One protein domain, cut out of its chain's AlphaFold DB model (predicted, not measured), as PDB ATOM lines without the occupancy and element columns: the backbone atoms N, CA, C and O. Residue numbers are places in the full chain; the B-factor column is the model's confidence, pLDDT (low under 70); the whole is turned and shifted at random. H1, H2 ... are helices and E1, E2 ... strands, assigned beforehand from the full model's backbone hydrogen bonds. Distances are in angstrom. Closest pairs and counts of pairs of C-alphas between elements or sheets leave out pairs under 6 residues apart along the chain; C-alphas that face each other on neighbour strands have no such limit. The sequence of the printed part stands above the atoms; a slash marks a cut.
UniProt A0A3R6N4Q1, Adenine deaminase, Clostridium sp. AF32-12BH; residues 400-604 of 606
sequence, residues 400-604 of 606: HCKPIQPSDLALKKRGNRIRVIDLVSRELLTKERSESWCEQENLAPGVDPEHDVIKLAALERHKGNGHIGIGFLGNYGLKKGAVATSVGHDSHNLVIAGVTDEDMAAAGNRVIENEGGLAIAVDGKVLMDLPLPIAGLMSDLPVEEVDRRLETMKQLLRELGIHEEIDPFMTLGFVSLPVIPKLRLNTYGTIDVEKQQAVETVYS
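Overview. This is residues 400 to 604 of the 606 residues of the protein "Adenine deaminase" of Clostridium sp. AF32-12BH (UniProt A0A3R6N4Q1). A strongly twisted sheet of eight strands runs through the domain, with H2 over one face and H3 and H4 over the other, three layers in all; the sheet curls round H4. The small hairpin of E9 and E10 is a second sheet, partly face to face with the large one as a sandwich, the strands crossed at 88 degrees. The printed part has 205 residues with four named helices and ten named strands, in the order H1 E1 E2 E3 E4 E5 E6 H2 E7 E8 H3 H4 E9 E10. The large sheet is mixed, in the order E2 E1 E4 E3 E6 E5 E7 E8; the class is mixed, helices and strands, with under half of the residues in named elements. The whole is compact, with a radius of gyration of the C-alphas of 15.4 A and spans of 50 by 35 by 33 A.

Arrangement. The large sheet runs E2 at residues 430 to 436, E1 at 417 to 423, E4 at 468 to 474, E3 at 453 to 459, E6 at 494 to 498, E5 at 482 to 485, E7 at 517 to 522 and E8 at 525 to 531. E1 and E4 are parallel, with N 421 and O 472 within hydrogen-bond range at 2.8 A. The hairpin E3 and E4 is antiparallel, with N 456 and O 471 at 2.9 A. H2, residues 501 to 513, is on the sheet; its closest C-alphas with E7 are Ala 507 and Ala 521, 5.0 A. E6, H2 and E7 form a split strand-helix-strand unit, two strands running the same way with E5 between them, and a left-handed crossover. H3, residues 543 to 559, is on the opposite face at a height over the sheet of 9.3 A, and runs along the strands at 26 degrees to E8 on the local plane. H4, residues 568 to 575, is on the same face as H3; the two are close but not clearly touching, about perpendicular at 89 degrees, with the closest C-alphas, Lys 554 and Pro 568, 6.5 A apart. H1, residues 406 to 409, only grazes the sheet and touches residues 501 to 505 of H2, closest at the C-alphas of Pro 406 and Asp 501, 4.9 A. E9, residues 583 to 586, and E10, residues 589 to 592, are antiparallel, with N 591 and O 584 at 2.8 A; the closest C-alphas of E10 and E4 are Gly 589 and Gly 469, 3.6 A. Every O i to N i+4 pair is within hydrogen-bond range in H2 and H3, and 3 of 4 in H4; H1 is too short for one.

Along the chain. H1 begins at C-alpha 406 (274.975, 347.185, 187.412), and E10 ends at C-alpha 592 (291.555, 357.313, 169.651). From first to last C-alpha, H3 measures 24.4 A, E3 19.7 A and H2 18.1 A.

Size, cuts and confidence. The C-alphas farthest apart, Pro 542 and Ser 604, are 50.6 A apart. The printed part has no cut; the links E2 to E3 and E8 to H3 are long. No printed residue is under 70 in pLDDT.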
ATOM      1  N   HIS A 400     291.849 339.812 190.157       95.50
ATOM      2  CA  HIS A 400     292.005 340.659 191.335       95.50
ATOM      3  C   HIS A 400     290.980 341.800 191.357       95.50
ATOM      4  O   HIS A 400     291.295 342.936 191.701       95.50
ATOM      5  N   CYS A 401     289.728 341.510 191.005       93.38
ATOM      6  CA  CYS A 401     288.639 342.483 190.962       93.38
ATOM      7  C   CYS A 401     287.464 342.090 191.872       93.38
ATOM      8  O   CYS A 401     287.355 340.969 192.365       93.38
ATOM      9  N   LYS A 402     286.592 343.062 192.158       94.31
ATOM     10  CA  LYS A 402     285.365 342.832 192.934       94.31
ATOM     11  C   LYS A 402     284.229 342.390 192.007       94.31
ATOM     12  O   LYS A 402     284.249 342.761 190.836       94.31
ATOM     13  N   PRO A 403     283.202 341.698 192.536       96.69
ATOM     14  CA  PRO A 403     281.987 341.429 191.779       96.69
ATOM     15  C   PRO A 403     281.352 342.719 191.252       96.69
ATOM     16  O   PRO A 403     281.161 343.678 192.004       96.69
ATOM     17  N   ILE A 404     280.997 342.706 189.976       98.19
ATOM     18  CA  ILE A 404     280.425 343.814 189.218       98.19
ATOM     19  C   ILE A 404     278.978 344.020 189.653       98.19
ATOM     20  O   ILE A 404     278.177 343.079 189.651       98.19
ATOM     21  N   GLN A 405     278.629 345.254 189.999       97.75
ATOM     22  CA  GLN A 405     277.247 345.690 190.168       97.75
ATOM     23  C   GLN A 405     276.784 346.449 188.916       97.75
ATOM     24  O   GLN A 405     277.582 347.174 188.323       97.75
ATOM     25  N   PRO A 406     275.491 346.394 188.536       97.19
ATOM     26  CA  PRO A 406     274.975 347.185 187.412       97.19
ATOM     27  C   PRO A 406     275.287 348.687 187.531       97.19
ATOM     28  O   PRO A 406     275.576 349.357 186.543       97.19
ATOM     29  N   SER A 407     275.324 349.219 188.759       96.19
ATOM     30  CA  SER A 407     275.690 350.616 189.026       96.19
ATOM     31  C   SER A 407     277.130 350.975 188.652       96.19
ATOM     32  O   SER A 407     277.405 352.148 188.403       96.19
ATOM     33  N   ASP A 408     278.042 350.001 188.608       96.56
ATOM     34  CA  ASP A 408     279.444 350.225 188.236       96.56
ATOM     35  C   ASP A 408     279.584 350.529 186.737       96.56
ATOM     36  O   ASP A 408     280.523 351.206 186.319       96.56
ATOM     37  N   LEU A 409     278.606 350.092 185.933       96.44
ATOM     38  CA  LEU A 409     278.540 350.313 184.489       96.44
ATOM     39  C   LEU A 409     277.862 351.645 184.125       96.44
ATOM     40  O   LEU A 409     277.738 351.990 182.946       96.44
ATOM     41  N   ALA A 410     277.408 352.423 185.109       91.06
ATOM     42  CA  ALA A 410     276.719 353.683 184.865       91.06
ATOM     43  C   ALA A 410     277.642 354.736 184.220       91.06
ATOM     44  O   ALA A 410     278.778 354.969 184.637       91.06
ATOM     45  N   LEU A 411     277.120 355.451 183.220       85.94
ATOM     46  CA  LEU A 411     277.839 356.547 182.575       85.94
ATOM     47  C   LEU A 411     277.948 357.758 183.510       85.94
ATOM     48  O   LEU A 411     276.950 358.306 183.976       85.94
ATOM     49  N   LYS A 412     279.182 358.213 183.750       78.50
ATOM     50  CA  LYS A 412     279.474 359.345 184.650       78.50
ATOM     51  C   LYS A 412     279.136 360.714 184.043       78.50
ATOM     52  O   LYS A 412     278.900 361.667 184.783       78.50
ATOM     53  N   LYS A 413     279.140 360.834 182.711       77.31
ATOM     54  CA  LYS A 413     278.892 362.083 181.968       77.31
ATOM     55  C   LYS A 413     277.604 361.984 181.150       77.31
ATOM     56  O   LYS A 413     277.237 360.904 180.701       77.31
ATOM     57  N   ARG A 414     276.945 363.130 180.943       76.69
ATOM     58  CA  ARG A 414     275.738 363.276 180.112       76.69
ATOM     59  C   ARG A 414     276.033 364.160 178.900       76.69
ATOM     60  O   ARG A 414     276.811 365.105 179.013       76.69
ATOM     61  N   GLY A 415     275.377 363.881 177.780       87.25
ATOM     62  CA  GLY A 415     275.470 364.633 176.526       87.25
ATOM     63  C   GLY A 415     274.322 364.257 175.589       87.25
ATOM     64  O   GLY A 415     273.490 363.426 175.948       87.25
ATOM     65  N   ASN A 416     274.247 364.888 174.415       92.19
ATOM     66  CA  ASN A 416     273.201 364.603 173.420       92.19
ATOM     67  C   ASN A 416     273.668 363.660 172.297       92.19
ATOM     68  O   ASN A 416     272.854 363.276 171.455       92.19
ATOM     69  N   ARG A 417     274.952 363.284 172.281       95.25
ATOM     70  CA  ARG A 417     275.535 362.352 171.313       95.25
ATOM     71  C   ARG A 417     276.506 361.380 171.971       95.25
ATOM     72  O   ARG A 417     277.098 361.680 173.011       95.25
ATOM     73  N   ILE A 418     276.700 360.242 171.318       95.94
ATOM     74  CA  ILE A 418     277.658 359.204 171.700       95.94
ATOM     75  C   ILE A 418     278.635 358.920 170.559       95.94
ATOM     76  O   ILE A 418     278.296 359.050 169.379       95.94
ATOM     77  N   ARG A 419     279.864 358.549 170.921       96.62
ATOM     78  CA  ARG A 419     280.844 357.942 170.018       96.62
ATOM     79  C   ARG A 419     280.677 356.435 170.080       96.62
ATOM     80  O   ARG A 419     280.743 355.851 171.159       96.62
ATOM     81  N   VAL A 420     280.476 355.835 168.919       97.12
ATOM     82  CA  VAL A 420     280.334 354.397 168.736       97.12
ATOM     83  C   VAL A 420     281.591 353.888 168.041       97.12
ATOM     84  O   VAL A 420     281.993 354.419 167.000       97.12
ATOM     85  N   ILE A 421     282.220 352.881 168.644       96.88
ATOM     86  CA  ILE A 421     283.266 352.078 168.018       96.88
ATOM     87  C   ILE A 421     282.552 351.218 166.980       96.88
ATOM     88  O   ILE A 421     281.835 350.293 167.342       96.88
ATOM     89  N   ASP A 422     282.666 351.571 165.705       94.75
ATOM     90  CA  ASP A 422     281.869 350.953 164.645       94.75
ATOM     91  C   ASP A 422     282.697 349.882 163.934       94.75
ATOM     92  O   ASP A 422     283.738 350.188 163.339       94.75
ATOM     93  N   LEU A 423     282.261 348.624 164.033       91.94
ATOM     94  CA  LEU A 423     282.964 347.491 163.438       91.94
ATOM     95  C   LEU A 423     282.906 347.563 161.910       91.94
ATOM     96  O   LEU A 423     281.874 347.902 161.319       91.94
ATOM     97  N   VAL A 424     284.023 347.224 161.266       86.31
ATOM     98  CA  VAL A 424     284.093 347.035 159.816       86.31
ATOM     99  C   VAL A 424     284.000 345.541 159.533       86.31
ATOM    100  O   VAL A 424     284.791 344.757 160.047       86.31
ATOM    101  N   SER A 425     283.006 345.135 158.738       76.25
ATOM    102  CA  SER A 425     282.785 343.714 158.447       76.25
ATOM    103  C   SER A 425     284.051 343.069 157.867       76.25
ATOM    104  O   SER A 425     284.636 343.597 156.920       76.25
ATOM    105  N   ARG A 426     284.436 341.915 158.431       70.50
ATOM    106  CA  ARG A 426     285.591 341.081 158.037       70.50
ATOM    107  C   ARG A 426     286.970 341.732 158.191       70.50
ATOM    108  O   ARG A 426     287.942 341.214 157.646       70.50
ATOM    109  N   GLU A 427     287.073 342.827 158.935       74.75
ATOM    110  CA  GLU A 427     288.338 343.505 159.222       74.75
ATOM    111  C   GLU A 427     288.528 343.664 160.735       74.75
ATOM    112  O   GLU A 427     287.564 343.785 161.488       74.75
ATOM    113  N   LEU A 428     289.785 343.725 161.188       76.81
ATOM    114  CA  LEU A 428     290.106 344.114 162.569       76.81
ATOM    115  C   LEU A 428     289.968 345.632 162.787       76.81
ATOM    116  O   LEU A 428     290.000 346.109 163.919       76.81
ATOM    117  N   LEU A 429     289.833 346.421 161.719       84.06
ATOM    118  CA  LEU A 429     289.734 347.877 161.779       84.06
ATOM    119  C   LEU A 429     288.362 348.335 162.293       84.06
ATOM    120  O   LEU A 429     287.335 347.703 162.058       84.06
ATOM    121  N   THR A 430     288.340 349.494 162.952       90.88
ATOM    122  CA  THR A 430     287.089 350.160 163.358       90.88
ATOM    123  C   THR A 430     287.015 351.583 162.837       90.88
ATOM    124  O   THR A 430     288.030 352.229 162.555       90.88
ATOM    125  N   LYS A 431     285.788 352.097 162.752       93.31
ATOM    126  CA  LYS A 431     285.490 353.495 162.444       93.31
ATOM    127  C   LYS A 431     284.912 354.200 163.665       93.31
ATOM    128  O   LYS A 431     284.485 353.586 164.638       93.31
ATOM    129  N   GLU A 432     284.890 355.522 163.586       95.00
ATOM    130  CA  GLU A 432     284.096 356.346 164.485       95.00
ATOM    131  C   GLU A 432     282.722 356.588 163.855       95.00
ATOM    132  O   GLU A 432     282.635 357.207 162.790       95.00
ATOM    133  N   ARG A 433     281.658 356.145 164.531       95.81
ATOM    134  CA  ARG A 433     280.275 356.521 164.217       95.81
ATOM    135  C   ARG A 433     279.722 357.401 165.333       95.81
ATOM    136  O   ARG A 433     279.986 357.184 166.511       95.81
ATOM    137  N   SER A 434     278.979 358.434 164.956       95.69
ATOM    138  CA  SER A 434     278.373 359.368 165.898       95.69
ATOM    139  C   SER A 434     276.868 359.170 165.917       95.69
ATOM    140  O   SER A 434     276.227 359.415 164.898       95.69
ATOM    141  N   GLU A 435     276.312 358.837 167.078       95.69
ATOM    142  CA  GLU A 435     274.877 358.593 167.242       95.69
ATOM    143  C   GLU A 435     274.235 359.549 168.244       95.69
ATOM    144  O   GLU A 435     274.907 360.145 169.091       95.69
ATOM    145  N   SER A 436     272.923 359.745 168.114       94.44
ATOM    146  CA  SER A 436     272.147 360.535 169.074       94.44
ATOM    147  C   SER A 436     271.985 359.759 170.379       94.44
ATOM    148  O   SER A 436     271.745 358.556 170.366       94.44
ATOM    149  N   TRP A 437     272.078 360.452 171.513       93.50
ATOM    150  CA  TRP A 437     271.753 359.853 172.807       93.50
ATOM    151  C   TRP A 437     270.290 359.397 172.839       93.50
ATOM    152  O   TRP A 437     269.400 360.152 172.438       93.50
ATOM    153  N   CYS A 438     270.037 358.206 173.377       92.00
ATOM    154  CA  CYS A 438     268.694 357.693 173.611       92.00
ATOM    155  C   CYS A 438     268.572 357.035 174.995       92.00
ATOM    156  O   CYS A 438     269.548 356.565 175.583       92.00
ATOM    157  N   GLU A 439     267.346 357.016 175.510       92.38
ATOM    158  CA  GLU A 439     266.951 356.247 176.689       92.38
ATOM    159  C   GLU A 439     265.700 355.458 176.311       92.38
ATOM    160  O   GLU A 439     264.687 356.040 175.919       92.38
ATOM    161  N   GLN A 440     265.794 354.134 176.385       91.94
ATOM    162  CA  GLN A 440     264.714 353.211 176.056       91.94
ATOM    163  C   GLN A 440     264.384 352.367 177.288       91.94
ATOM    164  O   GLN A 440     265.252 352.083 178.114       91.94
ATOM    165  N   GLU A 441     263.114 351.995 177.443       91.12
ATOM    166  CA  GLU A 441     262.682 351.181 178.578       91.12
ATOM    167  C   GLU A 441     263.352 349.798 178.528       91.12
ATOM    168  O   GLU A 441     263.384 349.163 177.476       91.12
ATOM    169  N   ASN A 442     263.851 349.320 179.670       90.75
ATOM    170  CA  ASN A 442     264.526 348.021 179.811       90.75
ATOM    171  C   ASN A 442     265.827 347.863 179.000       90.75
ATOM    172  O   ASN A 442     266.247 346.736 178.750       90.75
ATOM    173  N   LEU A 443     266.472 348.965 178.611       96.00
ATOM    174  CA  LEU A 443     267.796 348.973 177.988       96.00
ATOM    175  C   LEU A 443     268.757 349.859 178.785       96.00
ATOM    176  O   LEU A 443     268.340 350.796 179.471       96.00
ATOM    177  N   ALA A 444     270.056 349.577 178.691       95.94
ATOM    178  CA  ALA A 444     271.063 350.444 179.288       95.94
ATOM    179  C   ALA A 444     271.081 351.821 178.578       95.94
ATOM    180  O   ALA A 444     270.828 351.907 177.375       95.94
ATOM    181  N   PRO A 445     271.400 352.927 179.277       94.88
ATOM    182  CA  PRO A 445     271.426 354.255 178.662       94.88
ATOM    183  C   PRO A 445     272.364 354.338 177.445       94.88
ATOM    184  O   PRO A 445     273.519 353.921 177.530       94.88
ATOM    185  N   GLY A 446     271.876 354.907 176.337       94.06
ATOM    186  CA  GLY A 446     272.599 355.029 175.064       94.06
ATOM    187  C   GLY A 446     272.587 353.780 174.172       94.06
ATOM    188  O   GLY A 446     273.133 353.837 173.074       94.06
ATOM    189  N   VAL A 447     271.975 352.676 174.615       96.81
ATOM    190  CA  VAL A 447     271.799 351.455 173.813       96.81
ATOM    191  C   VAL A 447     270.597 351.599 172.886       96.81
ATOM    192  O   VAL A 447     269.503 351.970 173.313       96.81
ATOM    193  N   ASP A 448     270.801 351.253 171.618       96.75
ATOM    194  CA  ASP A 448     269.764 351.224 170.594       96.75
ATOM    195  C   ASP A 448     269.984 350.030 169.658       96.75
ATOM    196  O   ASP A 448     270.693 350.143 168.651       96.75
ATOM    197  N   PRO A 449     269.399 348.861 169.967       95.25
ATOM    198  CA  PRO A 449     269.604 347.670 169.165       95.25
ATOM    199  C   PRO A 449     269.077 347.835 167.739       95.25
ATOM    200  O   PRO A 449     269.634 347.222 166.834       95.25
ATOM    201  N   GLU A 450     268.065 348.674 167.488       93.31
ATOM    202  CA  GLU A 450     267.521 348.897 166.138       93.31
ATOM    203  C   GLU A 450     268.520 349.616 165.223       93.31
ATOM    204  O   GLU A 450     268.594 349.310 164.033       93.31
ATOM    205  N   HIS A 451     269.351 350.496 165.787       94.44
ATOM    206  CA  HIS A 451     270.480 351.132 165.095       94.44
ATOM    207  C   HIS A 451     271.811 350.392 165.314       94.44
ATOM    208  O   HIS A 451     272.880 350.912 164.988       94.44
ATOM    209  N   ASP A 452     271.743 349.170 165.853       95.81
ATOM    210  CA  ASP A 452     272.885 348.319 166.183       95.81
ATOM    211  C   ASP A 452     273.932 349.065 167.014       95.81
ATOM    212  O   ASP A 452     275.072 349.254 166.594       95.81
ATOM    213  N   VAL A 453     273.492 349.581 168.161       97.38
ATOM    214  CA  VAL A 453     274.332 350.208 169.179       97.38
ATOM    215  C   VAL A 453     274.124 349.470 170.490       97.38
ATOM    216  O   VAL A 453     273.031 349.502 171.057       97.38
ATOM    217  N   ILE A 454     275.187 348.863 171.007       97.44
ATOM    218  CA  ILE A 454     275.199 348.221 172.325       97.44
ATOM    219  C   ILE A 454     276.242 348.856 173.237       97.44
ATOM    220  O   ILE A 454     277.143 349.566 172.784       97.44
ATOM    221  N   LYS A 455     276.129 348.599 174.537       98.00
ATOM    222  CA  LYS A 455     277.072 349.107 175.529       98.00
ATOM    223  C   LYS A 455     278.273 348.181 175.630       98.00
ATOM    224  O   LYS A 455     278.133 346.966 175.521       98.00
ATOM    225  N   LEU A 456     279.441 348.768 175.857       97.56
ATOM    226  CA  LEU A 456     280.709 348.070 176.003       97.56
ATOM    227  C   LEU A 456     281.395 348.529 177.296       97.56
ATOM    228  O   LEU A 456     281.389 349.721 177.614       97.56
ATOM    229  N   ALA A 457     281.987 347.598 178.032       97.81
ATOM    230  CA  ALA A 457     282.753 347.864 179.240       97.81
ATOM    231  C   ALA A 457     284.079 347.097 179.219       97.81
ATOM    232  O   ALA A 457     284.100 345.927 178.850       97.81
ATOM    233  N   ALA A 458     285.159 347.749 179.640       97.38
ATOM    234  CA  ALA A 458     286.468 347.144 179.863       97.38
ATOM    235  C   ALA A 458     286.856 347.375 181.325       97.38
ATOM    236  O   ALA A 458     286.949 348.524 181.767       97.38
ATOM    237  N   LEU A 459     287.027 346.295 182.081       97.50
ATOM    238  CA  LEU A 459     287.280 346.326 183.517       97.50
ATOM    239  C   LEU A 459     288.693 345.837 183.809       97.50
ATOM    240  O   LEU A 459     289.071 344.737 183.399       97.50
ATOM    241  N   GLU A 460     289.437 346.641 184.563       96.88
ATOM    242  CA  GLU A 460     290.757 346.261 185.053       96.88
ATOM    243  C   GLU A 460     290.633 345.069 186.005       96.88
ATOM    244  O   GLU A 460     289.858 345.109 186.968       96.88
ATOM    245  N   ARG A 461     291.360 343.986 185.708       96.62
ATOM    246  CA  ARG A 461     291.213 342.712 186.431       96.62
ATOM    247  C   ARG A 461     292.479 342.203 187.108       96.62
ATOM    248  O   ARG A 461     292.400 341.207 187.816       96.62
ATOM    249  N   HIS A 462     293.616 342.869 186.947       96.69
ATOM    250  CA  HIS A 462     294.929 342.365 187.361       96.69
ATOM    251  C   HIS A 462     295.471 343.001 188.640       96.69
ATOM    252  O   HIS A 462     296.209 342.373 189.388       96.69
ATOM    253  N   LYS A 463     295.177 344.272 188.896       94.88
ATOM    254  CA  LYS A 463     295.786 345.065 189.977       94.88
ATOM    255  C   LYS A 463     294.760 345.498 191.019       94.88
ATOM    256  O   LYS A 463     295.140 345.945 192.102       94.88
ATOM    257  N   GLY A 464     293.470 345.367 190.715       93.69
ATOM    258  CA  GLY A 464     292.376 345.691 191.624       93.69
ATOM    259  C   GLY A 464     292.217 347.187 191.856       93.69
ATOM    260  O   GLY A 464     291.784 347.608 192.932       93.69
ATOM    261  N   ASN A 465     292.570 348.002 190.862       93.50
ATOM    262  CA  ASN A 465     292.475 349.459 190.966       93.50
ATOM    263  C   ASN A 465     291.050 349.993 190.717       93.50
ATOM    264  O   ASN A 465     290.743 351.128 191.087       93.50
ATOM    265  N   GLY A 466     290.163 349.161 190.163       93.25
ATOM    266  CA  GLY A 466     288.760 349.493 189.927       93.25
ATOM    267  C   GLY A 466     288.523 350.414 188.729       93.25
ATOM    268  O   GLY A 466     287.465 351.043 188.657       93.25
ATOM    269  N   HIS A 467     289.482 350.533 187.807       95.62
ATOM    270  CA  HIS A 467     289.266 351.224 186.543       95.62
ATOM    271  C   HIS A 467     288.249 350.465 185.681       95.62
ATOM    272  O   HIS A 467     288.323 349.248 185.504       95.62
ATOM    273  N   ILE A 468     287.273 351.212 185.161       96.31
ATOM    274  CA  ILE A 468     286.221 350.714 184.277       96.31
ATOM    275  C   ILE A 468     286.041 351.739 183.162       96.31
ATOM    276  O   ILE A 468     285.587 352.866 183.402       96.31
ATOM    277  N   GLY A 469     286.373 351.330 181.944       95.94
ATOM    278  CA  GLY A 469     286.118 352.095 180.738       95.94
ATOM    279  C   GLY A 469     284.760 351.729 180.167       95.94
ATOM    280  O   GLY A 469     284.455 350.549 180.023       95.94
ATOM    281  N   ILE A 470     283.947 352.734 179.832       96.81
ATOM    282  CA  ILE A 470     282.628 352.542 179.216       96.81
ATOM    283  C   ILE A 470     282.614 353.156 177.813       96.81
ATOM    284  O   ILE A 470     282.994 354.319 177.618       96.81
ATOM    285  N   GLY A 471     282.131 352.374 176.855       96.62
ATOM    286  CA  GLY A 471     281.994 352.721 175.447       96.62
ATOM    287  C   GLY A 471     280.698 352.191 174.842       96.62
ATOM    288  O   GLY A 471     279.854 351.612 175.529       96.62
ATOM    289  N   PHE A 472     280.570 352.378 173.533       97.62
ATOM    290  CA  PHE A 472     279.491 351.815 172.731       97.62
ATOM    291  C   PHE A 472     280.076 351.114 171.513       97.62
ATOM    292  O   PHE A 472     281.014 351.628 170.900       97.62
ATOM    293  N   LEU A 473     279.511 349.960 171.170       96.75
ATOM    294  CA  LEU A 473     279.911 349.146 170.029       96.75
ATOM    295  C   LEU A 473     278.797 349.161 168.985       96.75
ATOM    296  O   LEU A 473     277.621 349.030 169.330       96.75
ATOM    297  N   GLY A 474     279.188 349.350 167.729       95.62
ATOM    298  CA  GLY A 474     278.304 349.385 166.574       95.62
ATOM    299  C   GLY A 474     278.589 348.260 165.592       95.62
ATOM    300  O   GLY A 474     279.719 347.771 165.525       95.62
ATOM    301  N   ASN A 475     277.568 347.876 164.825       94.19
ATOM    302  CA  ASN A 475     277.633 346.789 163.843       94.19
ATOM    303  C   ASN A 475     278.000 345.434 164.475       94.19
ATOM    304  O   ASN A 475     278.719 344.660 163.854       94.19
ATOM    305  N   TYR A 476     277.577 345.160 165.715       94.44
ATOM    306  CA  TYR A 476     277.832 343.879 166.395       94.44
ATOM    307  C   TYR A 476     276.622 342.936 166.311       94.44
ATOM    308  O   TYR A 476     276.770 341.717 166.278       94.44
ATOM    309  N   GLY A 477     275.413 343.492 166.235       95.06
ATOM    310  CA  GLY A 477     274.158 342.787 165.982       95.06
ATOM    311  C   GLY A 477     273.399 342.333 167.227       95.06
ATOM    312  O   GLY A 477     272.203 342.057 167.135       95.06
ATOM    313  N   LEU A 478     274.031 342.275 168.402       96.81
ATOM    314  CA  LEU A 478     273.404 341.751 169.622       96.81
ATOM    315  C   LEU A 478     272.117 342.521 169.984       96.81
ATOM    316  O   LEU A 478     272.148 343.720 170.253       96.81
ATOM    317  N   LYS A 479     270.978 341.817 170.026       97.00
ATOM    318  CA  LYS A 479     269.659 342.401 170.338       97.00
ATOM    319  C   LYS A 479     269.195 342.126 171.764       97.00
ATOM    320  O   LYS A 479     268.350 342.853 172.279       97.00
ATOM    321  N   LYS A 480     269.711 341.069 172.395       97.19
ATOM    322  CA  LYS A 480     269.336 340.659 173.752       97.19
ATOM    323  C   LYS A 480     270.530 340.067 174.497       97.19
ATOM    324  O   LYS A 480     271.311 339.329 173.908       97.19
ATOM    325  N   GLY A 481     270.606 340.318 175.802       98.19
ATOM    326  CA  GLY A 481     271.618 339.737 176.675       98.19
ATOM    327  C   GLY A 481     272.939 340.497 176.688       98.19
ATOM    328  O   GLY A 481     273.045 341.647 176.253       98.19
ATOM    329  N   ALA A 482     273.955 339.816 177.200       98.56
ATOM    330  CA  ALA A 482     275.331 340.269 177.223       98.56
ATOM    331  C   ALA A 482     276.297 339.102 177.017       98.56
ATOM    332  O   ALA A 482     275.979 337.937 177.269       98.56
ATOM    333  N   VAL A 483     277.500 339.454 176.592       98.31
ATOM    334  CA  VAL A 483     278.632 338.573 176.350       98.31
ATOM    335  C   VAL A 483     279.855 339.150 177.056       98.31
ATOM    336  O   VAL A 483     280.076 340.361 177.036       98.31
ATOM    337  N   ALA A 484     280.634 338.290 177.703       98.44
ATOM    338  CA  ALA A 484     281.858 338.654 178.401       98.44
ATOM    339  C   ALA A 484     283.017 337.751 177.969       98.44
ATOM    340  O   ALA A 484     282.817 336.560 177.716       98.44
ATOM    341  N   THR A 485     284.219 338.321 177.913       98.19
ATOM    342  CA  THR A 485     285.477 337.623 177.626       98.19
ATOM    343  C   THR A 485     286.611 338.207 178.461       98.19
ATOM    344  O   THR A 485     286.686 339.421 178.657       98.19
ATOM    345  N   SER A 486     287.511 337.354 178.944       97.88
ATOM    346  CA  SER A 486     288.804 337.771 179.500       97.88
ATOM    347  C   SER A 486     289.957 337.710 178.505       97.88
ATOM    348  O   SER A 486     291.063 338.135 178.828       97.88
ATOM    349  N   VAL A 487     289.710 337.208 177.295       96.25
ATOM    350  CA  VAL A 487     290.662 337.240 176.183       96.25
ATOM    351  C   VAL A 487     290.441 338.555 175.432       96.25
ATOM    352  O   VAL A 487     289.647 338.615 174.497       96.25
ATOM    353  N   GLY A 488     291.062 339.626 175.934       91.75
ATOM    354  CA  GLY A 488     291.014 340.988 175.383       91.75
ATOM    355  C   GLY A 488     292.406 341.490 175.018       91.75
ATOM    356  O   GLY A 488     293.050 342.100 175.866       91.75
ATOM    357  N   HIS A 489     292.881 341.194 173.811       90.56
ATOM    358  CA  HIS A 489     294.251 341.471 173.375       90.56
ATOM    359  C   HIS A 489     294.647 342.948 173.606       90.56
ATOM    360  O   HIS A 489     293.835 343.848 173.370       90.56
ATOM    361  N   ASP A 490     295.848 343.272 174.092       89.94
ATOM    362  CA  ASP A 490     296.871 342.358 174.656       89.94
ATOM    363  C   ASP A 490     296.864 342.393 176.188       89.94
ATOM    364  O   ASP A 490     297.412 341.523 176.852       89.94
ATOM    365  N   SER A 491     296.227 343.395 176.804       93.06
ATOM    366  CA  SER A 491     296.205 343.499 178.267       93.06
ATOM    367  C   SER A 491     295.306 342.476 178.947       93.06
ATOM    368  O   SER A 491     295.407 342.299 180.154       93.06
ATOM    369  N   HIS A 492     294.402 341.823 178.221       96.94
ATOM    370  CA  HIS A 492     293.481 340.795 178.716       96.94
ATOM    371  C   HIS A 492     292.678 341.225 179.942       96.94
ATOM    372  O   HIS A 492     292.500 340.471 180.904       96.94
ATOM    373  N   ASN A 493     292.207 342.469 179.910       97.19
ATOM    374  CA  ASN A 493     291.185 342.947 180.827       97.19
ATOM    375  C   ASN A 493     289.830 342.313 180.496       97.19
ATOM    376  O   ASN A 493     289.610 341.808 179.395       97.19
ATOM    377  N   LEU A 494     288.906 342.339 181.455       97.94
ATOM    378  CA  LEU A 494     287.568 341.796 181.246       97.94
ATOM    379  C   LEU A 494     286.774 342.735 180.332       97.94
ATOM    380  O   LEU A 494     286.479 343.867 180.716       97.94
ATOM    381  N   VAL A 495     286.408 342.257 179.144       98.25
ATOM    382  CA  VAL A 495     285.591 342.991 178.170       98.25
ATOM    383  C   VAL A 495     284.178 342.422 178.169       98.25
ATOM    384  O   VAL A 495     283.979 341.211 178.083       98.25
ATOM    385  N   ILE A 496     283.183 343.301 178.270       98.38
ATOM    386  CA  ILE A 496     281.767 342.939 178.333       98.38
ATOM    387  C   ILE A 496     280.992 343.803 177.346       98.38
ATOM    388  O   ILE A 496     281.106 345.026 177.382       98.38
ATOM    389  N   ALA A 497     280.167 343.184 176.509       98.19
ATOM    390  CA  ALA A 497     279.243 343.873 175.617       98.19
ATOM    391  C   ALA A 497     277.809 343.421 175.900       98.19
ATOM    392  O   ALA A 497     277.568 342.233 176.100       98.19
ATOM    393  N   GLY A 498     276.845 344.336 175.927       98.06
ATOM    394  CA  GLY A 498     275.465 343.963 176.229       98.06
ATOM    395  C   GLY A 498     274.447 345.073 176.041       98.06
ATOM    396  O   GLY A 498     274.787 346.235 175.799       98.06
ATOM    397  N   VAL A 499     273.176 344.686 176.142       98.06
ATOM    398  CA  VAL A 499     272.041 345.607 175.972       98.06
ATOM    399  C   VAL A 499     271.458 346.113 177.297       98.06
ATOM    400  O   VAL A 499     270.813 347.162 177.311       98.06
ATOM    401  N   THR A 500     271.710 345.418 178.413       98.12
ATOM    402  CA  THR A 500     271.337 345.836 179.778       98.12
ATOM    403  C   THR A 500     272.537 345.759 180.719       98.12
ATOM    404  O   THR A 500     273.411 344.905 180.553       98.12
ATOM    405  N   ASP A 501     272.575 346.631 181.730       98.19
ATOM    406  CA  ASP A 501     273.647 346.617 182.734       98.19
ATOM    407  C   ASP A 501     273.554 345.365 183.632       98.19
ATOM    408  O   ASP A 501     274.573 344.848 184.091       98.19
ATOM    409  N   GLU A 502     272.347 344.830 183.841       98.31
ATOM    410  CA  GLU A 502     272.095 343.592 184.583       98.31
ATOM    411  C   GLU A 502     272.686 342.359 183.891       98.31
ATOM    412  O   GLU A 502     273.364 341.559 184.542       98.31
ATOM    413  N   ASP A 503     272.468 342.204 182.581       98.69
ATOM    414  CA  ASP A 503     273.047 341.096 181.818       98.69
ATOM    415  C   ASP A 503     274.570 341.215 181.759       98.69
ATOM    416  O   ASP A 503     275.278 340.224 181.951       98.69
ATOM    417  N   MET A 504     275.085 342.430 181.549       98.81
ATOM    418  CA  MET A 504     276.526 342.687 181.526       98.81
ATOM    419  C   MET A 504     277.183 342.310 182.857       98.81
ATOM    420  O   MET A 504     278.188 341.597 182.867       98.81
ATOM    421  N   ALA A 505     276.594 342.715 183.987       98.75
ATOM    422  CA  ALA A 505     277.091 342.338 185.306       98.75
ATOM    423  C   ALA A 505     277.036 340.815 185.527       98.75
ATOM    424  O   ALA A 505     277.993 340.237 186.039       98.75
ATOM    425  N   ALA A 506     275.955 340.142 185.116       98.81
ATOM    426  CA  ALA A 506     275.823 338.690 185.252       98.81
ATOM    427  C   ALA A 506     276.865 337.919 184.417       98.81
ATOM    428  O   ALA A 506     277.480 336.979 184.925       98.81
ATOM    429  N   ALA A 507     277.093 338.326 183.164       98.81
ATOM    430  CA  ALA A 507     278.103 337.715 182.298       98.81
ATOM    431  C   ALA A 507     279.520 337.942 182.847       98.81
ATOM    432  O   ALA A 507     280.280 336.989 183.000       98.81
ATOM    433  N   GLY A 508     279.861 339.183 183.210       98.62
ATOM    434  CA  GLY A 508     281.179 339.505 183.758       98.62
ATOM    435  C   GLY A 508     281.471 338.793 185.079       98.62
ATOM    436  O   GLY A 508     282.553 338.235 185.244       98.62
ATOM    437  N   ASN A 509     280.496 338.718 185.991       98.75
ATOM    438  CA  ASN A 509     280.660 337.998 187.256       98.75
ATOM    439  C   ASN A 509     280.881 336.498 187.058       98.75
ATOM    440  O   ASN A 509     281.680 335.917 187.783       98.75
ATOM    441  N   ARG A 510     280.250 335.874 186.054       98.81
ATOM    442  CA  ARG A 510     280.547 334.474 185.720       98.81
ATOM    443  C   ARG A 510     281.998 334.288 185.284       98.81
ATOM    444  O   ARG A 510     282.616 333.313 185.690       98.81
ATOM    445  N   VAL A 511     282.539 335.207 184.483       98.69
ATOM    446  CA  VAL A 511     283.953 335.153 184.077       98.69
ATOM    447  C   VAL A 511     284.870 335.301 185.294       98.69
ATOM    448  O   VAL A 511     285.807 334.523 185.427       98.69
ATOM    449  N   ILE A 512     284.562 336.217 186.222       98.44
ATOM    450  CA  ILE A 512     285.311 336.375 187.483       98.44
ATOM    451  C   ILE A 512     285.254 335.089 188.326       98.44
ATOM    452  O   ILE A 512     286.284 334.611 188.785       98.44
ATOM    453  N   GLU A 513     284.067 334.501 188.507       98.19
ATOM    454  CA  GLU A 513     283.872 333.253 189.266       98.19
ATOM    455  C   GLU A 513     284.644 332.062 188.679       98.19
ATOM    456  O   GLU A 513     285.038 331.161 189.416       98.19
ATOM    457  N   ASN A 514     284.848 332.059 187.361       97.94
ATOM    458  CA  ASN A 514     285.567 331.015 186.641       97.94
ATOM    459  C   ASN A 514     287.095 331.212 186.632       97.94
ATOM    460  O   ASN A 514     287.787 330.385 186.039       97.94
ATOM    461  N   GLU A 515     287.615 332.286 187.245       97.38
ATOM    462  CA  GLU A 515     289.012 332.738 187.092       97.38
ATOM    463  C   GLU A 515     289.378 332.995 185.616       97.38
ATOM    464  O   GLU A 515     290.515 332.828 185.173       97.38
ATOM    465  N   GLY A 516     288.375 333.429 184.850       97.94
ATOM    466  CA  GLY A 516     288.464 333.801 183.450       97.94
ATOM    467  C   GLY A 516     287.715 332.886 182.487       97.94
ATOM    468  O   GLY A 516     287.113 331.870 182.840       97.94
ATOM    469  N   GLY A 517     287.722 333.302 181.227       98.06
ATOM    470  CA  GLY A 517     287.035 332.665 180.122       98.06
ATOM    471  C   GLY A 517     285.923 333.507 179.522       98.06
ATOM    472  O   GLY A 517     286.006 334.735 179.459       98.06
ATOM    473  N   LEU A 518     284.898 332.820 179.028       98.56
ATOM    474  CA  LEU A 518     283.803 333.400 178.259       98.56
ATOM    475  C   LEU A 518     282.471 333.160 178.970       98.56
ATOM    476  O   LEU A 518     282.260 332.091 179.546       98.56
ATOM    477  N   ALA A 519     281.537 334.103 178.869       98.69
ATOM    478  CA  ALA A 519     280.182 333.924 179.383       98.69
ATOM    479  C   ALA A 519     279.133 334.657 178.543       98.69
ATOM    480  O   ALA A 519     279.397 335.711 177.969       98.69
ATOM    481  N   ILE A 520     277.921 334.104 178.518       98.81
ATOM    482  CA  ILE A 520     276.720 334.720 177.945       98.81
ATOM    483  C   ILE A 520     275.671 334.805 179.049       98.81
ATOM    484  O   ILE A 520     275.422 333.811 179.739       98.81
ATOM    485  N   ALA A 521     275.023 335.957 179.197       98.75
ATOM    486  CA  ALA A 521     273.913 336.142 180.125       98.75
ATOM    487  C   ALA A 521     272.695 336.768 179.444       98.75
ATOM    488  O   ALA A 521     272.826 337.575 178.527       98.75
ATOM    489  N   VAL A 522     271.507 336.363 179.888       98.56
ATOM    490  CA  VAL A 522     270.214 336.850 179.400       98.56
ATOM    491  C   VAL A 522     269.239 336.926 180.574       98.56
ATOM    492  O   VAL A 522     269.127 335.978 181.355       98.56
ATOM    493  N   ASP A 523     268.507 338.032 180.678       97.25
ATOM    494  CA  ASP A 523     267.539 338.306 181.747       97.25
ATOM    495  C   ASP A 523     268.148 338.143 183.163       97.25
ATOM    496  O   ASP A 523     267.547 337.554 184.069       97.25
ATOM    497  N   GLY A 524     269.385 338.623 183.340       96.62
ATOM    498  CA  GLY A 524     270.160 338.594 184.583       96.62
ATOM    499  C   GLY A 524     270.697 337.212 184.969       96.62
ATOM    500  O   GLY A 524     271.116 337.012 186.110       96.62
ATOM    501  N   LYS A 525     270.658 336.229 184.060       98.06
ATOM    502  CA  LYS A 525     271.091 334.848 184.319       98.06
ATOM    503  C   LYS A 525     272.118 334.390 183.303       98.06
ATOM    504  O   LYS A 525     271.959 334.609 182.109       98.06
ATOM    505  N   VAL A 526     273.131 333.675 183.780       98.62
ATOM    506  CA  VAL A 526     274.118 333.019 182.916       98.62
ATOM    507  C   VAL A 526     273.424 331.932 182.101       98.62
ATOM    508  O   VAL A 526     272.836 331.009 182.666       98.62
ATOM    509  N   LEU A 527     273.506 332.053 180.780       98.31
ATOM    510  CA  LEU A 527     272.985 331.083 179.827       98.31
ATOM    511  C   LEU A 527     274.017 329.989 179.532       98.31
ATOM    512  O   LEU A 527     273.669 328.811 179.505       98.31
ATOM    513  N   MET A 528     275.279 330.375 179.316       98.50
ATOM    514  CA  MET A 528     276.382 329.458 179.027       98.50
ATOM    515  C   MET A 528     277.736 330.103 179.335       98.50
ATOM    516  O   MET A 528     277.868 331.326 179.275       98.50
ATOM    517  N   ASP A 529     278.737 329.276 179.627       98.50
ATOM    518  CA  ASP A 529     280.108 329.686 179.899       98.50
ATOM    519  C   ASP A 529     281.164 328.681 179.392       98.50
ATOM    520  O   ASP A 529     280.914 327.482 179.194       98.50
ATOM    521  N   LEU A 530     282.378 329.197 179.203       98.50
ATOM    522  CA  LEU A 530     283.595 328.438 178.933       98.50
ATOM    523  C   LEU A 530     284.682 328.924 179.902       98.50
ATOM    524  O   LEU A 530     285.210 330.013 179.686       98.50
ATOM    525  N   PRO A 531     285.004 328.171 180.970       98.25
ATOM    526  CA  PRO A 531     286.034 328.569 181.927       98.25
ATOM    527  C   PRO A 531     287.444 328.418 181.335       98.25
ATOM    528  O   PRO A 531     287.791 327.351 180.814       98.25
ATOM    529  N   LEU A 532     288.260 329.467 181.469       98.38
ATOM    530  CA  LEU A 532     289.669 329.512 181.050       98.38
ATOM    531  C   LEU A 532     290.574 329.874 182.251       98.38
ATOM    532  O   LEU A 532     291.183 330.940 182.252       98.38
ATOM    533  N   PRO A 533     290.653 329.031 183.297       97.44
ATOM    534  CA  PRO A 533     291.267 329.396 184.580       97.44
ATOM    535  C   PRO A 533     292.783 329.631 184.521       97.44
ATOM    536  O   PRO A 533     293.357 330.210 185.439       97.44
ATOM    537  N   ILE A 534     293.471 329.184 183.466       98.25
ATOM    538  CA  ILE A 534     294.908 329.414 183.314       98.25
ATOM    539  C   ILE A 534     295.096 330.825 182.752       98.25
ATOM    540  O   ILE A 534     294.891 331.061 181.559       98.25
ATOM    541  N   ALA A 535     295.464 331.762 183.627       98.19
ATOM    542  CA  ALA A 535     295.649 333.194 183.367       98.19
ATOM    543  C   ALA A 535     294.415 333.927 182.810       98.19
ATOM    544  O   ALA A 535     294.519 335.075 182.376       98.19
ATOM    545  N   GLY A 536     293.240 333.299 182.810       98.12
ATOM    546  CA  GLY A 536     292.077 333.803 182.088       98.12
ATOM    547  C   GLY A 536     292.138 333.591 180.571       98.12
ATOM    548  O   GLY A 536     291.392 334.257 179.853       98.12
ATOM    549  N   LEU A 537     293.029 332.720 180.081       98.31
ATOM    550  CA  LEU A 537     293.347 332.543 178.657       98.31
ATOM    551  C   LEU A 537     293.188 331.097 178.174       98.31
ATOM    552  O   LEU A 537     292.737 330.870 177.057       98.31
ATOM    553  N   MET A 538     293.536 330.110 179.005       98.31
ATOM    554  CA  MET A 538     293.534 328.691 178.623       98.31
ATOM    555  C   MET A 538     292.745 327.813 179.602       98.31
ATOM    556  O   MET A 538     292.552 328.153 180.771       98.31
ATOM    557  N   SER A 539     292.317 326.645 179.122       96.81
ATOM    558  CA  SER A 539     291.580 325.635 179.884       96.81
ATOM    559  C   SER A 539     292.318 324.301 179.958       96.81
ATOM    560  O   SER A 539     292.948 323.878 178.994       96.81
ATOM    561  N   ASP A 540     292.147 323.578 181.066       91.62
ATOM    562  CA  ASP A 540     292.510 322.153 181.170       91.62
ATOM    563  C   ASP A 540     291.398 321.215 180.663       91.62
ATOM    564  O   ASP A 540     291.503 319.987 180.753       91.62
ATOM    565  N   LEU A 541     290.290 321.773 180.162       94.50
ATOM    566  CA  LEU A 541     289.264 320.987 179.489       94.50
ATOM    567  C   LEU A 541     289.830 320.352 178.208       94.50
ATOM    568  O   LEU A 541     290.635 320.985 177.522       94.50
ATOM    569  N   PRO A 542     289.361 319.147 177.830       93.44
ATOM    570  CA  PRO A 542     289.688 318.576 176.535       93.44
ATOM    571  C   PRO A 542     289.361 319.545 175.401       93.44
ATOM    572  O   PRO A 542     288.273 320.124 175.380       93.44
ATOM    573  N   VAL A 543     290.266 319.693 174.440       91.88
ATOM    574  CA  VAL A 543     290.092 320.596 173.288       91.88
ATOM    575  C   VAL A 543     288.779 320.389 172.526       91.88
ATOM    576  O   VAL A 543     288.157 321.360 172.102       91.88
ATOM    577  N   GLU A 544     288.288 319.151 172.423       93.25
ATOM    578  CA  GLU A 544     286.996 318.847 171.804       93.25
ATOM    579  C   GLU A 544     285.819 319.434 172.599       93.25
ATOM    580  O   GLU A 544     284.821 319.862 172.022       93.25
ATOM    581  N   GLU A 545     285.926 319.475 173.929       95.50
ATOM    582  CA  GLU A 545     284.929 320.097 174.803       95.50
ATOM    583  C   GLU A 545     285.003 321.628 174.730       95.50
ATOM    584  O   GLU A 545     283.956 322.280 174.714       95.50
ATOM    585  N   VAL A 546     286.211 322.195 174.637       96.50
ATOM    586  CA  VAL A 546     286.416 323.638 174.434       96.50
ATOM    587  C   VAL A 546     285.811 324.085 173.099       96.50
ATOM    588  O   VAL A 546     284.985 324.998 173.101       96.50
ATOM    589  N   ASP A 547     286.123 323.411 171.986       95.50
ATOM    590  CA  ASP A 547     285.536 323.703 170.664       95.50
ATOM    591  C   ASP A 547     284.012 323.549 170.683       95.50
ATOM    592  O   ASP A 547     283.287 324.460 170.285       95.50
ATOM    593  N   ARG A 548     283.494 322.442 171.232       96.56
ATOM    594  CA  ARG A 548     282.046 322.207 171.321       96.56
ATOM    595  C   ARG A 548     281.335 323.323 172.084       96.56
ATOM    596  O   ARG A 548     280.266 323.768 171.655       96.56
ATOM    597  N   ARG A 549     281.884 323.763 173.221       97.62
ATOM    598  CA  ARG A 549     281.323 324.877 174.001       97.62
ATOM    599  C   ARG A 549     281.390 326.176 173.221       97.62
ATOM    600  O   ARG A 549     280.362 326.837 173.112       97.62
ATOM    601  N   LEU A 550     282.547 326.499 172.650       96.06
ATOM    602  CA  LEU A 550     282.757 327.720 171.883       96.06
ATOM    603  C   LEU A 550     281.782 327.815 170.700       96.06
ATOM    604  O   LEU A 550     281.093 328.821 170.555       96.06
ATOM    605  N   GLU A 551     281.634 326.752 169.908       95.38
ATOM    606  CA  GLU A 551     280.707 326.724 168.769       95.38
ATOM    607  C   GLU A 551     279.236 326.779 169.211       95.38
ATOM    608  O   GLU A 551     278.426 327.473 168.590       95.38
ATOM    609  N   THR A 552     278.880 326.140 170.331       97.62
ATOM    610  CA  THR A 552     277.530 326.269 170.912       97.62
ATOM    611  C   THR A 552     277.259 327.710 171.356       97.62
ATOM    612  O   THR A 552     276.194 328.253 171.070       97.62
ATOM    613  N   MET A 553     278.226 328.358 172.010       97.62
ATOM    614  CA  MET A 553     278.123 329.755 172.433       97.62
ATOM    615  C   MET A 553     277.977 330.697 171.232       97.62
ATOM    616  O   MET A 553     277.114 331.573 171.252       97.62
ATOM    617  N   LYS A 554     278.748 330.487 170.156       95.81
ATOM    618  CA  LYS A 554     278.604 331.246 168.903       95.81
ATOM    619  C   LYS A 554     277.212 331.084 168.297       95.81
ATOM    620  O   LYS A 554     276.612 332.072 167.881       95.81
ATOM    621  N   GLN A 555     276.676 329.864 168.278       96.38
ATOM    622  CA  GLN A 555     275.328 329.607 167.775       96.38
ATOM    623  C   GLN A 555     274.252 330.312 168.615       96.38
ATOM    624  O   GLN A 555     273.382 330.971 168.051       96.38
ATOM    625  N   LEU A 556     274.349 330.253 169.947       97.62
ATOM    626  CA  LEU A 556     273.442 330.982 170.842       97.62
ATOM    627  C   LEU A 556     273.509 332.494 170.604       97.62
ATOM    628  O   LEU A 556     272.486 333.167 170.571       97.62
ATOM    629  N   LEU A 557     274.704 333.042 170.395       97.12
ATOM    630  CA  LEU A 557     274.874 334.472 170.148       97.12
ATOM    631  C   LEU A 557     274.306 334.924 168.795       97.12
ATOM    632  O   LEU A 557     273.774 336.032 168.706       97.12
ATOM    633  N   ARG A 558     274.331 334.062 167.771       96.06
ATOM    634  CA  ARG A 558     273.602 334.301 166.510       96.06
ATOM    635  C   ARG A 558     272.095 334.371 166.742       96.06
ATOM    636  O   ARG A 558     271.435 335.261 166.218       96.06
ATOM    637  N   GLU A 559     271.547 333.484 167.571       96.75
ATOM    638  CA  GLU A 559     270.124 333.511 167.952       96.75
ATOM    639  C   GLU A 559     269.754 334.772 168.753       96.75
ATOM    640  O   GLU A 559     268.627 335.260 168.655       96.75
ATOM    641  N   LEU A 560     270.710 335.337 169.497       97.06
ATOM    642  CA  LEU A 560     270.572 336.612 170.212       97.06
ATOM    643  C   LEU A 560     270.802 337.851 169.322       97.06
ATOM    644  O   LEU A 560     270.634 338.979 169.795       97.06
ATOM    645  N   GLY A 561     271.138 337.657 168.043       96.00
ATOM    646  CA  GLY A 561     271.156 338.696 167.013       96.00
ATOM    647  C   GLY A 561     272.522 339.030 166.416       96.00
ATOM    648  O   GLY A 561     272.565 339.810 165.467       96.00
ATOM    649  N   ILE A 562     273.625 338.456 166.915       93.56
ATOM    650  CA  ILE A 562     274.950 338.721 166.332       93.56
ATOM    651  C   ILE A 562     274.976 338.300 164.862       93.56
ATOM    652  O   ILE A 562     274.521 337.212 164.500       93.56
ATOM    653  N   HIS A 563     275.523 339.172 164.014       85.50
ATOM    654  CA  HIS A 563     275.627 338.930 162.579       85.50
ATOM    655  C   HIS A 563     276.487 337.697 162.268       85.50
ATOM    656  O   HIS A 563     277.526 337.477 162.883       85.50
ATOM    657  N   GLU A 564     276.103 336.919 161.249       84.81
ATOM    658  CA  GLU A 564     276.837 335.705 160.845       84.81
ATOM    659  C   GLU A 564     278.293 335.970 160.435       84.81
ATOM    660  O   GLU A 564     279.131 335.076 160.527       84.81
ATOM    661  N   GLU A 565     278.592 337.192 159.989       84.44
ATOM    662  CA  GLU A 565     279.929 337.611 159.556       84.44
ATOM    663  C   GLU A 565     280.859 338.000 160.715       84.44
ATOM    664  O   GLU A 565     282.020 338.330 160.476       84.44
ATOM    665  N   ILE A 566     280.361 337.985 161.952       85.81
ATOM    666  CA  ILE A 566     281.092 338.410 163.145       85.81
ATOM    667  C   ILE A 566     281.384 337.183 163.996       85.81
ATOM    668  O   ILE A 566     280.473 336.440 164.363       85.81
ATOM    669  N   ASP A 567     282.656 336.981 164.343       89.31
ATOM    670  CA  ASP A 567     283.010 336.061 165.419       89.31
ATOM    671  C   ASP A 567     282.800 336.789 166.760       89.31
ATOM    672  O   ASP A 567     283.521 337.747 167.056       89.31
ATOM    673  N   PRO A 568     281.818 336.372 167.582       89.56
ATOM    674  CA  PRO A 568     281.414 337.129 168.758       89.56
ATOM    675  C   PRO A 568     282.532 337.407 169.758       89.56
ATOM    676  O   PRO A 568     282.523 338.457 170.399       89.56
ATOM    677  N   PHE A 569     283.465 336.468 169.919       91.25
ATOM    678  CA  PHE A 569     284.491 336.538 170.954       91.25
ATOM    679  C   PHE A 569     285.774 337.143 170.412       91.25
ATOM    680  O   PHE A 569     286.321 338.041 171.047       91.25
ATOM    681  N   MET A 570     286.209 336.728 169.219       87.56
ATOM    682  CA  MET A 570     287.406 337.287 168.592       87.56
ATOM    683  C   MET A 570     287.253 338.797 168.371       87.56
ATOM    684  O   MET A 570     288.146 339.568 168.707       87.56
ATOM    685  N   THR A 571     286.090 339.252 167.894       88.44
ATOM    686  CA  THR A 571     285.833 340.685 167.703       88.44
ATOM    687  C   THR A 571     285.920 341.478 169.009       88.44
ATOM    688  O   THR A 571     286.495 342.566 169.020       88.44
ATOM    689  N   LEU A 572     285.397 340.944 170.117       89.62
ATOM    690  CA  LEU A 572     285.542 341.584 171.429       89.62
ATOM    691  C   LEU A 572     286.978 341.527 171.948       89.62
ATOM    692  O   LEU A 572     287.392 342.450 172.638       89.62
ATOM    693  N   GLY A 573     287.742 340.499 171.586       87.75
ATOM    694  CA  GLY A 573     289.159 340.422 171.914       87.75
ATOM    695  C   GLY A 573     289.961 341.576 171.315       87.75
ATOM    696  O   GLY A 573     290.755 342.204 172.006       87.75
ATOM    697  N   PHE A 574     289.697 341.920 170.053       88.94
ATOM    698  CA  PHE A 574     290.421 342.982 169.345       88.94
ATOM    699  C   PHE A 574     289.862 344.395 169.567       88.94
ATOM    700  O   PHE A 574     290.558 345.379 169.299       88.94
ATOM    701  N   VAL A 575     288.629 344.545 170.072       91.75
ATOM    702  CA  VAL A 575     288.045 345.876 170.342       91.75
ATOM    703  C   VAL A 575     288.792 346.627 171.450       91.75
ATOM    704  O   VAL A 575     288.703 347.859 171.519       91.75
ATOM    705  N   SER A 576     289.535 345.903 172.292       88.50
ATOM    706  CA  SER A 576     290.345 346.468 173.367       88.50
ATOM    707  C   SER A 576     291.803 346.729 173.024       88.50
ATOM    708  O   SER A 576     292.479 347.362 173.825       88.50
ATOM    709  N   LEU A 577     292.269 346.323 171.840       87.44
ATOM    710  CA  LEU A 577     293.682 346.369 171.469       87.44
ATOM    711  C   LEU A 577     294.111 347.776 171.001       87.44
ATOM    712  O   LEU A 577     293.776 348.158 169.872       87.44
ATOM    713  N   PRO A 578     294.865 348.566 171.799       81.38
ATOM    714  CA  PRO A 578     295.097 349.990 171.539       81.38
ATOM    715  C   PRO A 578     296.221 350.278 170.524       81.38
ATOM    716  O   PRO A 578     296.692 351.413 170.442       81.38
ATOM    717  N   VAL A 579     296.628 349.281 169.729       79.56
ATOM    718  CA  VAL A 579     297.595 349.422 168.622       79.56
ATOM    719  C   VAL A 579     296.947 349.396 167.234       79.56
ATOM    720  O   VAL A 579     297.571 349.818 166.263       79.56
ATOM    721  N   ILE A 580     295.678 348.977 167.124       80.81
ATOM    722  CA  ILE A 580     294.960 348.919 165.841       80.81
ATOM    723  C   ILE A 580     293.980 350.106 165.717       80.81
ATOM    724  O   ILE A 580     293.130 350.296 166.591       80.81
ATOM    725  N   PRO A 581     294.036 350.911 164.637       78.19
ATOM    726  CA  PRO A 581     293.140 352.053 164.454       78.19
ATOM    727  C   PRO A 581     291.681 351.651 164.127       78.19
ATOM    728  O   PRO A 581     291.389 350.545 163.674       78.19
ATOM    729  N   LYS A 582     290.690 352.535 164.300       86.44
ATOM    730  CA  LYS A 582     290.782 353.917 164.808       86.44
ATOM    731  C   LYS A 582     290.360 354.059 166.270       86.44
ATOM    732  O   LYS A 582     291.118 354.622 167.057       86.44
ATOM    733  N   LEU A 583     289.153 353.607 166.621       93.19
ATOM    734  CA  LEU A 583     288.636 353.692 167.990       93.19
ATOM    735  C   LEU A 583     288.681 352.333 168.687       93.19
ATOM    736  O   LEU A 583     288.345 351.310 168.086       93.19
ATOM    737  N   ARG A 584     289.068 352.334 169.961       94.00
ATOM    738  CA  ARG A 584     289.171 351.152 170.830       94.00
ATOM    739  C   ARG A 584     288.605 351.446 172.215       94.00
ATOM    740  O   ARG A 584     288.377 352.611 172.544       94.00
ATOM    741  N   LEU A 585     288.376 350.410 173.017       95.12
ATOM    742  CA  LEU A 585     287.995 350.547 174.422       95.12
ATOM    743  C   LEU A 585     289.051 349.921 175.331       95.12
ATOM    744  O   LEU A 585     289.282 348.726 175.256       95.12
ATOM    745  N   ASN A 586     289.599 350.684 176.268       94.12
ATOM    746  CA  ASN A 586     290.373 350.119 177.374       94.12
ATOM    747  C   ASN A 586     289.770 350.538 178.721       94.12
ATOM    748  O   ASN A 586     288.702 351.149 178.777       94.12
ATOM    749  N   THR A 587     290.458 350.230 179.818       94.88
ATOM    750  CA  THR A 587     290.023 350.520 181.196       94.88
ATOM    751  C   THR A 587     289.865 352.019 181.498       94.88
ATOM    752  O   THR A 587     289.166 352.389 182.443       94.88
ATOM    753  N   TYR A 588     290.440 352.899 180.671       93.69
ATOM    754  CA  TYR A 588     290.291 354.354 180.764       93.69
ATOM    755  C   TYR A 588     289.105 354.905 179.953       93.69
ATOM    756  O   TYR A 588     288.724 356.066 180.131       93.69
ATOM    757  N   GLY A 589     288.488 354.091 179.090       94.19
ATOM    758  CA  GLY A 589     287.348 354.461 178.248       94.19
ATOM    759  C   GLY A 589     287.654 354.358 176.755       94.19
ATOM    760  O   GLY A 589     288.439 353.519 176.322       94.19
ATOM    761  N   THR A 590     286.983 355.185 175.948       94.88
ATOM    762  CA  THR A 590     287.162 355.182 174.487       94.88
ATOM    763  C   THR A 590     288.494 355.829 174.118       94.88
ATOM    764  O   THR A 590     288.743 356.978 174.485       94.88
ATOM    765  N   ILE A 591     289.325 355.125 173.355       93.75
ATOM    766  CA  ILE A 591     290.652 355.566 172.919       93.75
ATOM    767  C   ILE A 591     290.642 355.848 171.418       93.75
ATOM    768  O   ILE A 591     290.189 355.023 170.627       93.75
ATOM    769  N   ASP A 592     291.167 357.010 171.029       92.25
ATOM    770  CA  ASP A 592     291.555 357.313 169.651       92.25
ATOM    771  C   ASP A 592     293.012 356.879 169.468       92.25
ATOM    772  O   ASP A 592     293.931 357.555 169.936       92.25
ATOM    773  N   VAL A 593     293.205 355.722 168.830       86.25
ATOM    774  CA  VAL A 593     294.518 355.078 168.662       86.25
ATOM    775  C   VAL A 593     295.429 355.907 167.762       86.25
ATOM    776  O   VAL A 593     296.626 355.991 168.015       86.25
ATOM    777  N   GLU A 594     294.883 356.602 166.759       84.56
ATOM    778  CA  GLU A 594     295.683 357.459 165.872       84.56
ATOM    779  C   GLU A 594     296.273 358.656 166.626       84.56
ATOM    780  O   GLU A 594     297.370 359.120 166.318       84.56
ATOM    781  N   LYS A 595     295.534 359.169 167.616       86.56
ATOM    782  CA  LYS A 595     295.968 360.288 168.462       86.56
ATOM    783  C   LYS A 595     296.608 359.850 169.775       86.56
ATOM    784  O   LYS A 595     297.061 360.722 170.513       86.56
ATOM    785  N   GLN A 596     296.611 358.550 170.067       82.69
ATOM    786  CA  GLN A 596     297.111 357.977 171.314       82.69
ATOM    787  C   GLN A 596     296.540 358.700 172.554       82.69
ATOM    788  O   GLN A 596     297.273 359.133 173.441       82.69
ATOM    789  N   GLN A 597     295.214 358.875 172.610       90.25
ATOM    790  CA  GLN A 597     294.560 359.537 173.746       90.25
ATOM    791  C   GLN A 597     293.129 359.049 173.986       90.25
ATOM    792  O   GLN A 597     292.414 358.668 173.057       90.25
ATOM    793  N   ALA A 598     292.677 359.158 175.236       91.88
ATOM    794  CA  ALA A 598     291.274 358.974 175.580       91.88
ATOM    795  C   ALA A 598     290.408 360.112 175.015       91.88
ATOM    796  O   ALA A 598     290.770 361.290 175.072       91.88
ATOM    797  N   VAL A 599     289.235 359.758 174.496       93.69
ATOM    798  CA  VAL A 599     288.230 360.685 173.969       93.69
ATOM    799  C   VAL A 599     286.907 360.520 174.711       93.69
ATOM    800  O   VAL A 599     286.607 359.474 175.282       93.69
ATOM    801  N   GLU A 600     286.085 361.570 174.725       93.62
ATOM    802  CA  GLU A 600     284.789 361.506 175.400       93.62
ATOM    803  C   GLU A 600     283.823 360.562 174.669       93.62
ATOM    804  O   GLU A 600     283.418 360.840 173.539       93.62
ATOM    805  N   THR A 601     283.409 359.483 175.345       93.62
ATOM    806  CA  THR A 601     282.373 358.555 174.860       93.62
ATOM    807  C   THR A 601     281.034 359.265 174.644       93.62
ATOM    808  O   THR A 601     280.366 359.040 173.640       93.62
ATOM    809  N   VAL A 602     280.638 360.143 175.571       93.25
ATOM    810  CA  VAL A 602     279.393 360.924 175.510       93.25
ATOM    811  C   VAL A 602     279.761 362.399 175.456       93.25
ATOM    812  O   VAL A 602     280.512 362.872 176.308       93.25
ATOM    813  N   TYR A 603     279.233 363.121 174.470       91.94
ATOM    814  CA  TYR A 603     279.571 364.520 174.219       91.94
ATOM    815  C   TYR A 603     278.353 365.319 173.749       91.94
ATOM    816  O   TYR A 603     277.287 364.770 173.463       91.94
ATOM    817  N   SER A 604     278.510 366.641 173.696       89.50
ATOM    818  CA  SER A 604     277.457 367.558 173.260       89.50
ATOM    819  C   SER A 604     277.864 368.287 171.987       89.50
ATOM    820  O   SER A 604     278.977 368.804 171.896       89.50
TER     821      SER A 604